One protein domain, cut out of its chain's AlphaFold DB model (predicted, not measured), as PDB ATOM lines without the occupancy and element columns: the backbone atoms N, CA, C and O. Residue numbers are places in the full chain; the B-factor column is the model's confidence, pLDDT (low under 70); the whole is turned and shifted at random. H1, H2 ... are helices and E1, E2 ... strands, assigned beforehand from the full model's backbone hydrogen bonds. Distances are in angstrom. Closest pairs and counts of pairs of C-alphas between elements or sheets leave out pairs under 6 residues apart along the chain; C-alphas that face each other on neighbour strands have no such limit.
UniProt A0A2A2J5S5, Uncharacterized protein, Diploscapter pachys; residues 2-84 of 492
ATOM      1  N   SER A   2     -26.179 -28.695 -45.149       81.19
ATOM      2  CA  SER A   2     -25.465 -29.765 -44.429       81.19
ATOM      3  C   SER A   2     -25.287 -29.415 -42.947       81.19
ATOM      4  O   SER A   2     -25.134 -28.244 -42.589       81.19
ATOM      5  N   THR A   3     -25.283 -30.427 -42.078       76.75
ATOM      6  CA  THR A   3     -25.123 -30.262 -40.623       76.75
ATOM      7  C   THR A   3     -23.799 -29.580 -40.263       76.75
ATOM      8  O   THR A   3     -23.739 -28.806 -39.311       76.75
ATOM      9  N   ASP A   4     -22.744 -29.813 -41.045       76.75
ATOM     10  CA  ASP A   4     -21.431 -29.203 -40.824       76.75
ATOM     11  C   ASP A   4     -21.389 -27.726 -41.222       76.75
ATOM     12  O   ASP A   4     -20.855 -26.911 -40.469       76.75
ATOM     13  N   ALA A   5     -22.022 -27.351 -42.343       78.69
ATOM     14  CA  ALA A   5     -22.186 -25.944 -42.707       78.69
ATOM     15  C   ALA A   5     -22.983 -25.202 -41.627       78.69
ATOM     16  O   ALA A   5     -22.625 -24.099 -41.221       78.69
ATOM     17  N   PHE A   6     -24.019 -25.850 -41.095       78.50
ATOM     18  CA  PHE A   6     -24.855 -25.295 -40.039       78.50
ATOM     19  C   PHE A   6     -24.093 -25.100 -38.729       78.50
ATOM     20  O   PHE A   6     -24.147 -24.026 -38.130       78.50
ATOM     21  N   ARG A   7     -23.302 -26.096 -38.320       75.12
ATOM     22  CA  ARG A   7     -22.434 -25.995 -37.144       75.12
ATOM     23  C   ARG A   7     -21.385 -24.893 -37.310       75.12
ATOM     24  O   ARG A   7     -21.071 -24.212 -36.338       75.12
ATOM     25  N   SER A   8     -20.855 -24.702 -38.520       78.62
ATOM     26  CA  SER A   8     -19.917 -23.614 -38.810       78.62
ATOM     27  C   SER A   8     -20.573 -22.244 -38.649       78.62
ATOM     28  O   SER A   8     -20.008 -21.391 -37.975       78.62
ATOM     29  N   ILE A   9     -21.777 -22.043 -39.194       80.50
ATOM     30  CA  ILE A   9     -22.518 -20.780 -39.043       80.50
ATOM     31  C   ILE A   9     -22.880 -20.537 -37.577       80.50
ATOM     32  O   ILE A   9     -22.665 -19.441 -37.070       80.50
ATOM     33  N   SER A  10     -23.354 -21.567 -36.870       77.69
ATOM     34  CA  SER A  10     -23.724 -21.471 -35.456       77.69
ATOM     35  C   SER A  10     -22.572 -20.955 -34.584       77.69
ATOM     36  O   SER A  10     -22.808 -20.128 -33.711       77.69
ATOM     37  N   LYS A  11     -21.317 -21.332 -34.866       74.56
ATOM     38  CA  LYS A  11     -20.136 -20.808 -34.150       74.56
ATOM     39  C   LYS A  11     -19.920 -19.299 -34.311       74.56
ATOM     40  O   LYS A  11     -19.279 -18.696 -33.458       74.56
ATOM     41  N   HIS A  12     -20.437 -18.684 -35.370       81.06
ATOM     42  CA  HIS A  12     -20.340 -17.238 -35.584       81.06
ATOM     43  C   HIS A  12     -21.510 -16.455 -34.978       81.06
ATOM     44  O   HIS A  12     -21.469 -15.230 -34.950       81.06
ATOM     45  N   LEU A  13     -22.540 -17.147 -34.486       78.75
ATOM     46  CA  LEU A  13     -23.668 -16.530 -33.798       78.75
ATOM     47  C   LEU A  13     -23.330 -16.264 -32.328       78.75
ATOM     48  O   LEU A  13     -22.547 -17.002 -31.721       78.75
ATOM     49  N   ASP A  14     -23.965 -15.250 -31.744       76.00
ATOM     50  CA  ASP A  14     -23.940 -15.035 -30.298       76.00
ATOM     51  C   ASP A  14     -24.732 -16.128 -29.550       76.00
ATOM     52  O   ASP A  14     -25.492 -16.905 -30.134       76.00
ATOM     53  N   ALA A  15     -24.537 -16.225 -28.235       75.31
ATOM     54  CA  ALA A  15     -25.140 -17.286 -27.430       75.31
ATOM     55  C   ALA A  15     -26.681 -17.269 -27.465       75.31
ATOM     56  O   ALA A  15     -27.302 -18.332 -27.491       75.31
ATOM     57  N   VAL A  16     -27.303 -16.084 -27.511       77.12
ATOM     58  CA  VAL A  16     -28.766 -15.941 -27.604       77.12
ATOM     59  C   VAL A  16     -29.275 -16.460 -28.945       77.12
ATOM     60  O   VAL A  16     -30.210 -17.255 -28.983       77.12
ATOM     61  N   SER A  17     -28.633 -16.087 -30.048       81.56
ATOM     62  CA  SER A  17     -29.001 -16.533 -31.391       81.56
ATOM     63  C   SER A  17     -28.791 -18.031 -31.550       81.56
ATOM     64  O   SER A  17     -29.648 -18.706 -32.113       81.56
ATOM     65  N   ARG A  18     -27.702 -18.591 -31.006       80.56
ATOM     66  CA  ARG A  18     -27.477 -20.046 -30.988       80.56
ATOM     67  C   ARG A  18     -28.551 -20.786 -30.199       80.56
ATOM     68  O   ARG A  18     -28.949 -21.876 -30.601       80.56
ATOM     69  N   LEU A  19     -28.994 -20.219 -29.080       77.69
ATOM     70  CA  LEU A  19     -30.062 -20.786 -28.267       77.69
ATOM     71  C   LEU A  19     -31.398 -20.734 -29.014       77.69
ATOM     72  O   LEU A  19     -32.052 -21.764 -29.130       77.69
ATOM     73  N   ASN A  20     -31.776 -19.569 -29.547       78.56
ATOM     74  CA  ASN A  20     -33.001 -19.402 -30.332       78.56
ATOM     75  C   ASN A  20     -33.018 -20.375 -31.513       78.56
ATOM     76  O   ASN A  20     -34.015 -21.039 -31.769       78.56
ATOM     77  N   LEU A  21     -31.873 -20.527 -32.179       78.62
ATOM     78  CA  LEU A  21     -31.682 -21.480 -33.260       78.62
ATOM     79  C   LEU A  21     -31.866 -22.930 -32.780       78.62
ATOM     80  O   LEU A  21     -32.562 -23.707 -33.423       78.62
ATOM     81  N   ALA A  22     -31.314 -23.295 -31.621       75.19
ATOM     82  CA  ALA A  22     -31.501 -24.619 -31.032       75.19
ATOM     83  C   ALA A  22     -32.957 -24.908 -30.609       75.19
ATOM     84  O   ALA A  22     -33.296 -26.066 -30.380       75.19
ATOM     85  N   GLN A  23     -33.821 -23.894 -30.513       75.81
ATOM     86  CA  GLN A  23     -35.233 -24.045 -30.142       75.81
ATOM     87  C   GLN A  23     -36.182 -24.204 -31.340       75.81
ATOM     88  O   GLN A  23     -37.346 -24.521 -31.121       75.81
ATOM     89  N   VAL A  24     -35.711 -24.021 -32.582       78.75
ATOM     90  CA  VAL A  24     -36.570 -24.013 -33.784       78.75
ATOM     91  C   VAL A  24     -37.202 -25.377 -34.064       78.75
ATOM     92  O   VAL A  24     -38.411 -25.480 -34.229       78.75
ATOM     93  N   ASP A  25     -36.393 -26.433 -34.136       77.12
ATOM     94  CA  ASP A  25     -36.858 -27.800 -34.376       77.12
ATOM     95  C   ASP A  25     -35.785 -28.818 -33.943       77.12
ATOM     96  O   ASP A  25     -34.661 -28.458 -33.580       77.12
ATOM     97  N   LYS A  26     -36.112 -30.116 -33.990       77.44
ATOM     98  CA  LYS A  26     -35.196 -31.192 -33.577       77.44
ATOM     99  C   LYS A  26     -33.934 -31.284 -34.445       77.44
ATOM    100  O   LYS A  26     -32.865 -31.556 -33.913       77.44
ATOM    101  N   VAL A  27     -34.029 -31.087 -35.758       79.56
ATOM    102  CA  VAL A  27     -32.884 -31.154 -36.683       79.56
ATOM    103  C   VAL A  27     -31.927 -29.996 -36.413       79.56
ATOM    104  O   VAL A  27     -30.712 -30.186 -36.332       79.56
ATOM    105  N   THR A  28     -32.488 -28.812 -36.202       75.31
ATOM    106  CA  THR A  28     -31.782 -27.576 -35.891       75.31
ATOM    107  C   THR A  28     -31.144 -27.648 -34.502       75.31
ATOM    108  O   THR A  28     -29.968 -27.322 -34.363       75.31
ATOM    109  N   TYR A  29     -31.838 -28.202 -33.501       76.62
ATOM    110  CA  TYR A  29     -31.256 -28.545 -32.200       76.62
ATOM    111  C   TYR A  29     -30.076 -29.510 -32.347       76.62
ATOM    112  O   TYR A  29     -29.001 -29.271 -31.813       76.62
ATOM    113  N   GLU A  30     -30.237 -30.594 -33.105       77.56
ATOM    114  CA  GLU A  30     -29.197 -31.607 -33.311       77.56
ATOM    115  C   GLU A  30     -27.971 -31.077 -34.080       77.56
ATOM    116  O   GLU A  30     -26.855 -31.584 -33.906       77.56
ATOM    117  N   ALA A  31     -28.156 -30.038 -34.895       75.12
ATOM    118  CA  ALA A  31     -27.095 -29.356 -35.624       75.12
ATOM    119  C   ALA A  31     -26.428 -28.231 -34.803       75.12
ATOM    120  O   ALA A  31     -25.204 -28.076 -34.874       75.12
ATOM    121  N   ALA A  32     -27.209 -27.488 -34.008       71.88
ATOM    122  CA  ALA A  32     -26.771 -26.403 -33.119       71.88
ATOM    123  C   ALA A  32     -26.238 -26.898 -31.766       71.88
ATOM    124  O   ALA A  32     -25.556 -26.150 -31.058       71.88
ATOM    125  N   LYS A  33     -26.552 -28.139 -31.368       71.00
ATOM    126  CA  LYS A  33     -26.052 -28.712 -30.117       71.00
ATOM    127  C   LYS A  33     -24.537 -28.847 -30.186       71.00
ATOM    128  O   LYS A  33     -23.973 -29.196 -31.226       71.00
ATOM    129  N   LYS A  34     -23.902 -28.696 -29.021       77.38
ATOM    130  CA  LYS A  34     -22.449 -28.761 -28.784       77.38
ATOM    131  C   LYS A  34     -21.718 -27.441 -29.043       77.38
ATOM    132  O   LYS A  34     -20.937 -27.297 -29.979       77.38
ATOM    133  N   TRP A  35     -21.921 -26.504 -28.134       84.75
ATOM    134  CA  TRP A  35     -21.110 -25.311 -27.955       84.75
ATOM    135  C   TRP A  35     -19.772 -25.728 -27.337       84.75
ATOM    136  O   TRP A  35     -19.621 -25.865 -26.124       84.75
ATOM    137  N   TYR A  36     -18.821 -26.052 -28.211       82.94
ATOM    138  CA  TYR A  36     -17.476 -26.505 -27.841       82.94
ATOM    139  C   TYR A  36     -16.597 -25.390 -27.268       82.94
ATOM    140  O   TYR A  36     -15.593 -25.670 -26.621       82.94
ATOM    141  N   ASP A  37     -16.972 -24.147 -27.537       82.44
ATOM    142  CA  ASP A  37     -16.334 -22.918 -27.082       82.44
ATOM    143  C   ASP A  37     -16.745 -22.513 -25.658       82.44
ATOM    144  O   ASP A  37     -16.076 -21.685 -25.051       82.44
ATOM    145  N   VAL A  38     -17.785 -23.132 -25.080       87.12
ATOM    146  CA  VAL A  38     -18.108 -22.970 -23.654       87.12
ATOM    147  C   VAL A  38     -17.181 -23.843 -22.817       87.12
ATOM    148  O   VAL A  38     -17.281 -25.075 -22.832       87.12
ATOM    149  N   HIS A  39     -16.321 -23.210 -22.021       88.19
ATOM    150  CA  HIS A  39     -15.425 -23.909 -21.099       88.19
ATOM    151  C   HIS A  39     -15.868 -23.813 -19.632       88.19
ATOM    152  O   HIS A  39     -15.415 -24.631 -18.821       88.19
ATOM    153  N   SER A  40     -16.763 -22.879 -19.287       90.19
ATOM    154  CA  SER A  40     -17.172 -22.624 -17.903       90.19
ATOM    155  C   SER A  40     -18.678 -22.385 -17.742       90.19
ATOM    156  O   SER A  40     -19.338 -21.867 -18.644       90.19
ATOM    157  N   MET A  41     -19.228 -22.770 -16.584       90.06
ATOM    158  CA  MET A  41     -20.648 -22.600 -16.249       90.06
ATOM    159  C   MET A  41     -20.861 -22.308 -14.758       90.06
ATOM    160  O   MET A  41     -20.239 -22.947 -13.913       90.06
ATOM    161  N   ILE A  42     -21.779 -21.390 -14.444       90.12
ATOM    162  CA  ILE A  42     -22.300 -21.109 -13.101       90.12
ATOM    163  C   ILE A  42     -23.761 -21.539 -13.029       90.12
ATOM    164  O   ILE A  42     -24.577 -21.162 -13.866       90.12
ATOM    165  N   LEU A  43     -24.081 -22.295 -11.988       89.44
ATOM    166  CA  LEU A  43     -25.422 -22.641 -11.563       89.44
ATOM    167  C   LEU A  43     -25.750 -21.846 -10.296       89.44
ATOM    168  O   LEU A  43     -25.235 -22.148  -9.216       89.44
ATOM    169  N   ASP A  44     -26.614 -20.849 -10.440       85.94
ATOM    170  CA  ASP A  44     -27.191 -20.071  -9.344       85.94
ATOM    171  C   ASP A  44     -28.651 -20.512  -9.104       85.94
ATOM    172  O   ASP A  44     -29.271 -21.216  -9.905       85.94
ATOM    173  N   SER A  45     -29.209 -20.106  -7.970       80.50
ATOM    174  CA  SER A  45     -30.595 -20.309  -7.538       80.50
ATOM    175  C   SER A  45     -31.634 -19.900  -8.589       80.50
ATOM    176  O   SER A  45     -32.674 -20.547  -8.717       80.50
ATOM    177  N   THR A  46     -31.356 -18.842  -9.353       79.12
ATOM    178  CA  THR A  46     -32.310 -18.242 -10.298       79.12
ATOM    179  C   THR A  46     -31.863 -18.294 -11.751       79.12
ATOM    180  O   THR A  46     -32.703 -18.146 -12.642       79.12
ATOM    181  N   THR A  47     -30.568 -18.494 -12.001       85.25
ATOM    182  CA  THR A  47     -29.974 -18.353 -13.331       85.25
ATOM    183  C   THR A  47     -28.889 -19.390 -13.598       85.25
ATOM    184  O   THR A  47     -28.293 -19.950 -12.678       85.25
ATOM    185  N   ILE A  48     -28.639 -19.643 -14.881       87.31
ATOM    186  CA  ILE A  48     -27.490 -20.412 -15.355       87.31
ATOM    187  C   ILE A  48     -26.667 -19.490 -16.242       87.31
ATOM    188  O   ILE A  48     -27.173 -19.003 -17.251       87.31
ATOM    189  N   SER A  49     -25.408 -19.263 -15.887       87.75
ATOM    190  CA  SER A  49     -24.481 -18.464 -16.692       87.75
ATOM    191  C   SER A  49     -23.456 -19.373 -17.356       87.75
ATOM    192  O   SER A  49     -22.921 -20.280 -16.723       87.75
ATOM    193  N   VAL A  50     -23.164 -19.144 -18.631       87.62
ATOM    194  CA  VAL A  50     -22.147 -19.874 -19.399       87.62
ATOM    195  C   VAL A  50     -21.188 -18.892 -20.037       87.62
ATOM    196  O   VAL A  50     -21.601 -17.809 -20.452       87.62
ATOM    197  N   TRP A  51     -19.919 -19.268 -20.143       87.44
ATOM    198  CA  TRP A  51     -18.954 -18.454 -20.871       87.44
ATOM    199  C   TRP A  51     -17.867 -19.274 -21.548       87.44
ATOM    200  O   TRP A  51     -17.538 -20.403 -21.156       87.44
ATOM    201  N   GLY A  52     -17.355 -18.656 -22.604       84.75
ATOM    202  CA  GLY A  52     -16.176 -19.054 -23.350       84.75
ATOM    203  C   GLY A  52     -15.187 -17.894 -23.433       84.75
ATOM    204  O   GLY A  52     -15.336 -16.888 -22.740       84.75
ATOM    205  N   ASP A  53     -14.228 -17.999 -24.347       79.50
ATOM    206  CA  ASP A  53     -13.185 -16.979 -24.518       79.50
ATOM    207  C   ASP A  53     -13.737 -15.619 -24.987       79.50
ATOM    208  O   ASP A  53     -13.136 -14.577 -24.739       79.50
ATOM    209  N   THR A  54     -14.874 -15.620 -25.690       74.56
ATOM    210  CA  THR A  54     -15.389 -14.441 -26.405       74.56
ATOM    211  C   THR A  54     -16.770 -13.985 -25.954       74.56
ATOM    212  O   THR A  54     -17.288 -13.012 -26.500       74.56
ATOM    213  N   PHE A  55     -17.409 -14.684 -25.015       77.75
ATOM    214  CA  PHE A  55     -18.764 -14.341 -24.592       77.75
ATOM    215  C   PHE A  55     -19.080 -14.827 -23.184       77.75
ATOM    216  O   PHE A  55     -18.594 -15.868 -22.748       77.75
ATOM    217  N   LEU A  56     -19.996 -14.106 -22.545       82.56
ATOM    218  CA  LEU A  56     -20.674 -14.481 -21.316       82.56
ATOM    219  C   LEU A  56     -22.176 -14.359 -21.557       82.56
ATOM    220  O   LEU A  56     -22.651 -13.311 -21.987       82.56
ATOM    221  N   GLN A  57     -22.921 -15.419 -21.266       83.75
ATOM    222  CA  GLN A  57     -24.370 -15.432 -21.395       83.75
ATOM    223  C   GLN A  57     -25.014 -15.894 -20.103       83.75
ATOM    224  O   GLN A  57     -24.686 -16.958 -19.581       83.75
ATOM    225  N   LYS A  58     -25.990 -15.119 -19.634       84.25
ATOM    226  CA  LYS A  58     -26.840 -15.465 -18.501       84.25
ATOM    227  C   LYS A  58     -28.206 -15.898 -18.998       84.25
ATOM    228  O   LYS A  58     -28.807 -15.249 -19.855       84.25
ATOM    229  N   PHE A  59     -28.694 -16.990 -18.443       79.50
ATOM    230  CA  PHE A  59     -30.010 -17.519 -18.719       79.50
ATOM    231  C   PHE A  59     -30.858 -17.465 -17.452       79.50
ATOM    232  O   PHE A  59     -30.496 -18.056 -16.433       79.50
ATOM    233  N   GLY A  60     -31.974 -16.738 -17.503       73.88
ATOM    234  CA  GLY A  60     -32.943 -16.666 -16.408       73.88
ATOM    235  C   GLY A  60     -33.778 -17.939 -16.258       73.88
ATOM    236  O   GLY A  60     -33.506 -18.951 -16.906       73.88
ATOM    237  N   LYS A  61     -34.835 -17.877 -15.431       61.44
ATOM    238  CA  LYS A  61     -35.872 -18.920 -15.363       61.44
ATOM    239  C   LYS A  61     -36.433 -19.172 -16.766       61.44
ATOM    240  O   LYS A  61     -37.323 -18.467 -17.226       61.44
ATOM    241  N   PHE A  62     -35.905 -20.182 -17.444       55.53
ATOM    242  CA  PHE A  62     -36.430 -20.654 -18.714       55.53
ATOM    243  C   PHE A  62     -37.808 -21.266 -18.481       55.53
ATOM    244  O   PHE A  62     -37.940 -22.374 -17.964       55.53
ATOM    245  N   SER A  63     -38.839 -20.549 -18.905       43.25
ATOM    246  CA  SER A  63     -40.152 -21.105 -19.202       43.25
ATOM    247  C   SER A  63     -40.193 -21.486 -20.682       43.25
ATOM    248  O   SER A  63     -40.908 -20.872 -21.464       43.25
ATOM    249  N   SER A  64     -39.372 -22.443 -21.109       42.66
ATOM    250  CA  SER A  64     -39.449 -22.960 -22.478       42.66
ATOM    251  C   SER A  64     -39.633 -24.465 -22.419       42.66
ATOM    252  O   SER A  64     -38.675 -25.229 -22.312       42.66
ATOM    253  N   THR A  65     -40.893 -24.883 -22.447       42.38
ATOM    254  CA  THR A  65     -41.273 -26.226 -22.875       42.38
ATOM    255  C   THR A  65     -40.814 -26.409 -24.320       42.38
ATOM    256  O   THR A  65     -41.260 -25.640 -25.169       42.38
ATOM    257  N   PRO A  66     -39.952 -27.390 -24.634       46.47
ATOM    258  CA  PRO A  66     -39.797 -27.821 -26.015       46.47
ATOM    259  C   PRO A  66     -41.169 -28.299 -26.507       46.47
ATOM    260  O   PRO A  66     -41.825 -29.069 -25.805       46.47
ATOM    261  N   GLU A  67     -41.602 -27.890 -27.700       46.97
ATOM    262  CA  GLU A  67     -42.871 -28.341 -28.308       46.97
ATOM    263  C   GLU A  67     -42.922 -29.868 -28.558       46.97
ATOM    264  O   GLU A  67     -43.963 -30.420 -28.893       46.97
ATOM    265  N   ASN A  68     -41.822 -30.587 -28.304       45.28
ATOM    266  CA  ASN A  68     -41.658 -32.021 -28.554       45.28
ATOM    267  C   ASN A  68     -42.082 -32.952 -27.399       45.28
ATOM    268  O   ASN A  68     -41.618 -34.087 -27.330       45.28
ATOM    269  N   GLY A  69     -42.939 -32.511 -26.474       48.56
ATOM    270  CA  GLY A  69     -43.554 -33.380 -25.453       48.56
ATOM    271  C   GLY A  69     -42.637 -33.859 -24.311       48.56
ATOM    272  O   GLY A  69     -43.128 -34.136 -23.219       48.56
ATOM    273  N   GLU A  70     -41.314 -33.873 -24.489       54.41
ATOM    274  CA  GLU A  70     -40.345 -34.090 -23.410       54.41
ATOM    275  C   GLU A  70     -40.000 -32.754 -22.736       54.41
ATOM    276  O   GLU A  70     -39.222 -31.945 -23.247       54.41
ATOM    277  N   LYS A  71     -40.581 -32.506 -21.556       59.75
ATOM    278  CA  LYS A  71     -40.245 -31.343 -20.721       59.75
ATOM    279  C   LYS A  71     -38.856 -31.519 -20.095       59.75
ATOM    280  O   LYS A  71     -38.737 -31.846 -18.916       59.75
ATOM    281  N   LEU A  72     -37.799 -31.301 -20.878       63.06
ATOM    282  CA  LEU A  72     -36.442 -31.188 -20.343       63.06
ATOM    283  C   LEU A  72     -36.369 -29.973 -19.418       63.06
ATOM    284  O   LEU A  72     -36.857 -28.891 -19.750       63.06
ATOM    285  N   SER A  73     -35.739 -30.141 -18.256       72.69
ATOM    286  CA  SER A  73     -35.489 -28.996 -17.381       72.69
ATOM    287  C   SER A  73     -34.538 -27.999 -18.066       72.69
ATOM    288  O   SER A  73     -33.654 -28.423 -18.819       72.69
ATOM    289  N   PRO A  74     -34.649 -26.687 -17.787       73.94
ATOM    290  CA  PRO A  74     -33.723 -25.672 -18.295       73.94
ATOM    291  C   PRO A  74     -32.247 -26.042 -18.171       73.94
ATOM    292  O   PRO A  74     -31.463 -25.893 -19.106       73.94
ATOM    293  N   MET A  75     -31.883 -26.588 -17.013       80.31
ATOM    294  CA  MET A  75     -30.528 -27.027 -16.726       80.31
ATOM    295  C   MET A  75     -30.100 -28.169 -17.644       80.31
ATOM    296  O   MET A  75     -29.017 -28.110 -18.217       80.31
ATOM    297  N   GLN A  76     -30.954 -29.175 -17.833       80.25
ATOM    298  CA  GLN A  76     -30.675 -30.295 -18.729       80.25
ATOM    299  C   GLN A  76     -30.495 -29.834 -20.178       80.25
ATOM    300  O   GLN A  76     -29.603 -30.328 -20.868       80.25
ATOM    301  N   HIS A  77     -31.290 -28.856 -20.624       78.50
ATOM    302  CA  HIS A  77     -31.164 -28.276 -21.958       78.50
ATOM    303  C   HIS A  77     -29.791 -27.610 -22.141       78.50
ATOM    304  O   HIS A  77     -29.052 -27.968 -23.059       78.50
ATOM    305  N   ILE A  78     -29.409 -26.689 -21.250       82.31
ATOM    306  CA  ILE A  78     -28.148 -25.933 -21.359       82.31
ATOM    307  C   ILE A  78     -26.930 -26.856 -21.201       82.31
ATOM    308  O   ILE A  78     -25.974 -26.771 -21.975       82.31
ATOM    309  N   LEU A  79     -26.977 -27.793 -20.250       82.00
ATOM    310  CA  LEU A  79     -25.970 -28.847 -20.096       82.00
ATOM    311  C   LEU A  79     -25.868 -29.732 -21.351       82.00
ATOM    312  O   LEU A  79     -24.786 -30.193 -21.719       82.00
ATOM    313  N   GLY A  80     -26.990 -29.956 -22.036       80.88
ATOM    314  CA  GLY A  80     -27.053 -30.615 -23.336       80.88
ATOM    315  C   GLY A  80     -26.266 -29.869 -24.415       80.88
ATOM    316  O   GLY A  80     -25.518 -30.499 -25.169       80.88
ATOM    317  N   LEU A  81     -26.390 -28.540 -24.439       82.50
ATOM    318  CA  LEU A  81     -25.714 -27.662 -25.391       82.50
ATOM    319  C   LEU A  81     -24.215 -27.517 -25.111       82.50
ATOM    320  O   LEU A  81     -23.471 -27.353 -26.068       82.50
ATOM    321  N   CYS A  82     -23.752 -27.640 -23.863       86.19
ATOM    322  CA  CYS A  82     -22.371 -27.326 -23.464       86.19
ATOM    323  C   CYS A  82     -21.575 -28.578 -23.019       86.19
ATOM    324  O   CYS A  82     -21.305 -28.757 -21.831       86.19
ATOM    325  N   PRO A  83     -21.166 -29.486 -23.928       84.00
ATOM    326  CA  PRO A  83     -20.553 -30.767 -23.560       84.00
ATOM    327  C   PRO A  83     -19.093 -30.667 -23.091       84.00
ATOM    328  O   PRO A  83     -18.549 -31.657 -22.612       84.00
ATOM    329  N   CYS A  84     -18.432 -29.524 -23.293       86.31
ATOM    330  CA  CYS A  84     -16.998 -29.346 -23.035       86.31
ATOM    331  C   CYS A  84     -16.696 -28.493 -21.805       86.31
ATOM    332  O   CYS A  84     -15.555 -28.073 -21.626       86.31
TER     333      CYS A  84
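Overview. This is residues 2 to 84 of the 492 residues of an uncharacterized protein of Diploscapter pachys (UniProt A0A2A2J5S5). A small sheet of three strands, E1, E2 and E3, has helix H4 laid lengthwise over one of its faces, and a cluster of three short helices, H1, H2 and H3, with centres in a triangle, makes the other end of the flat body. H2 reaches the sheet with its first residues, 15 to 16, while a wide loop, residues 60 to 73, swings out between E3 and H4. The printed part has 83 residues, with four named helices and three named strands in the order H1 H2 H3 E1 E2 E3 H4; the sheet runs E1, E2, E3, antiparallel throughout, and the class is mixed, helices and strands. The whole is compact, with a radius of gyration of the C-alphas of 12.3 A and spans of 38 by 34 by 18 A.

Arrangement. The strands E1, residues 38 to 43, E2, residues 48 to 52, and E3, residues 56 to 59, form a meander, each strand the antiparallel neighbour of the one before; E1 and E2 are a hairpin, as are E2 and E3. N 42 and O 49 are 2.8 A apart, and N 50 and O 57 are 2.8 A apart, both within hydrogen-bond range. H4, residues 74 to 81, is on the sheet at a height of 9.5 A, over E2, and runs along the strands, at 1 degree to E2 on the local plane. H2, residues 15 to 22, only grazes the sheet with its residues 15 to 16; the closest C-alphas of H2 and E3, Ala 15 and Gln 57, are 6.4 A apart. H2 and H4 are near each other, with 6 pairs of C-alphas within 10 A. H2 and H3, residues 26 to 32, touch as a helical hairpin at a shallow tilt of 32 degrees, with the C-alphas of Ala 22 and Tyr 29 closest at 4.1 A. H1, residues 3 to 12, touches H3 at a steep tilt of 54 degrees, with the C-alphas of Thr 3 and Ala 31 closest at 5.4 A. H1 and H4 are apart. Every O i to N i+4 pair is within hydrogen-bond range in H2, H3 and H4, and 5 of 6 are in H1.

Along the chain. E1 begins with C-alpha 38 at (-18.108, -22.970, -23.654) and measures 14.1 A; E2 measures 13.9 A and E3 10.2 A. H1 begins with C-alpha 3 at (-25.123, -30.262, -40.623) and measures 14.8 A; H2 measures 10.4 A and H3 9.7 A. H4 measures 10.9 A and ends with C-alpha 81 at (-25.714, -27.662, -25.391).

Size, cuts and confidence. The two C-alphas farthest apart, those of Ser 2 and Ser 45, are 38.4 A apart. The printed part has no cut. The link from E3 to H4, 14 residues, is long; the others are tight. The mean pLDDT of the printed part is 76.1, and residues 61 to 72 are under 70.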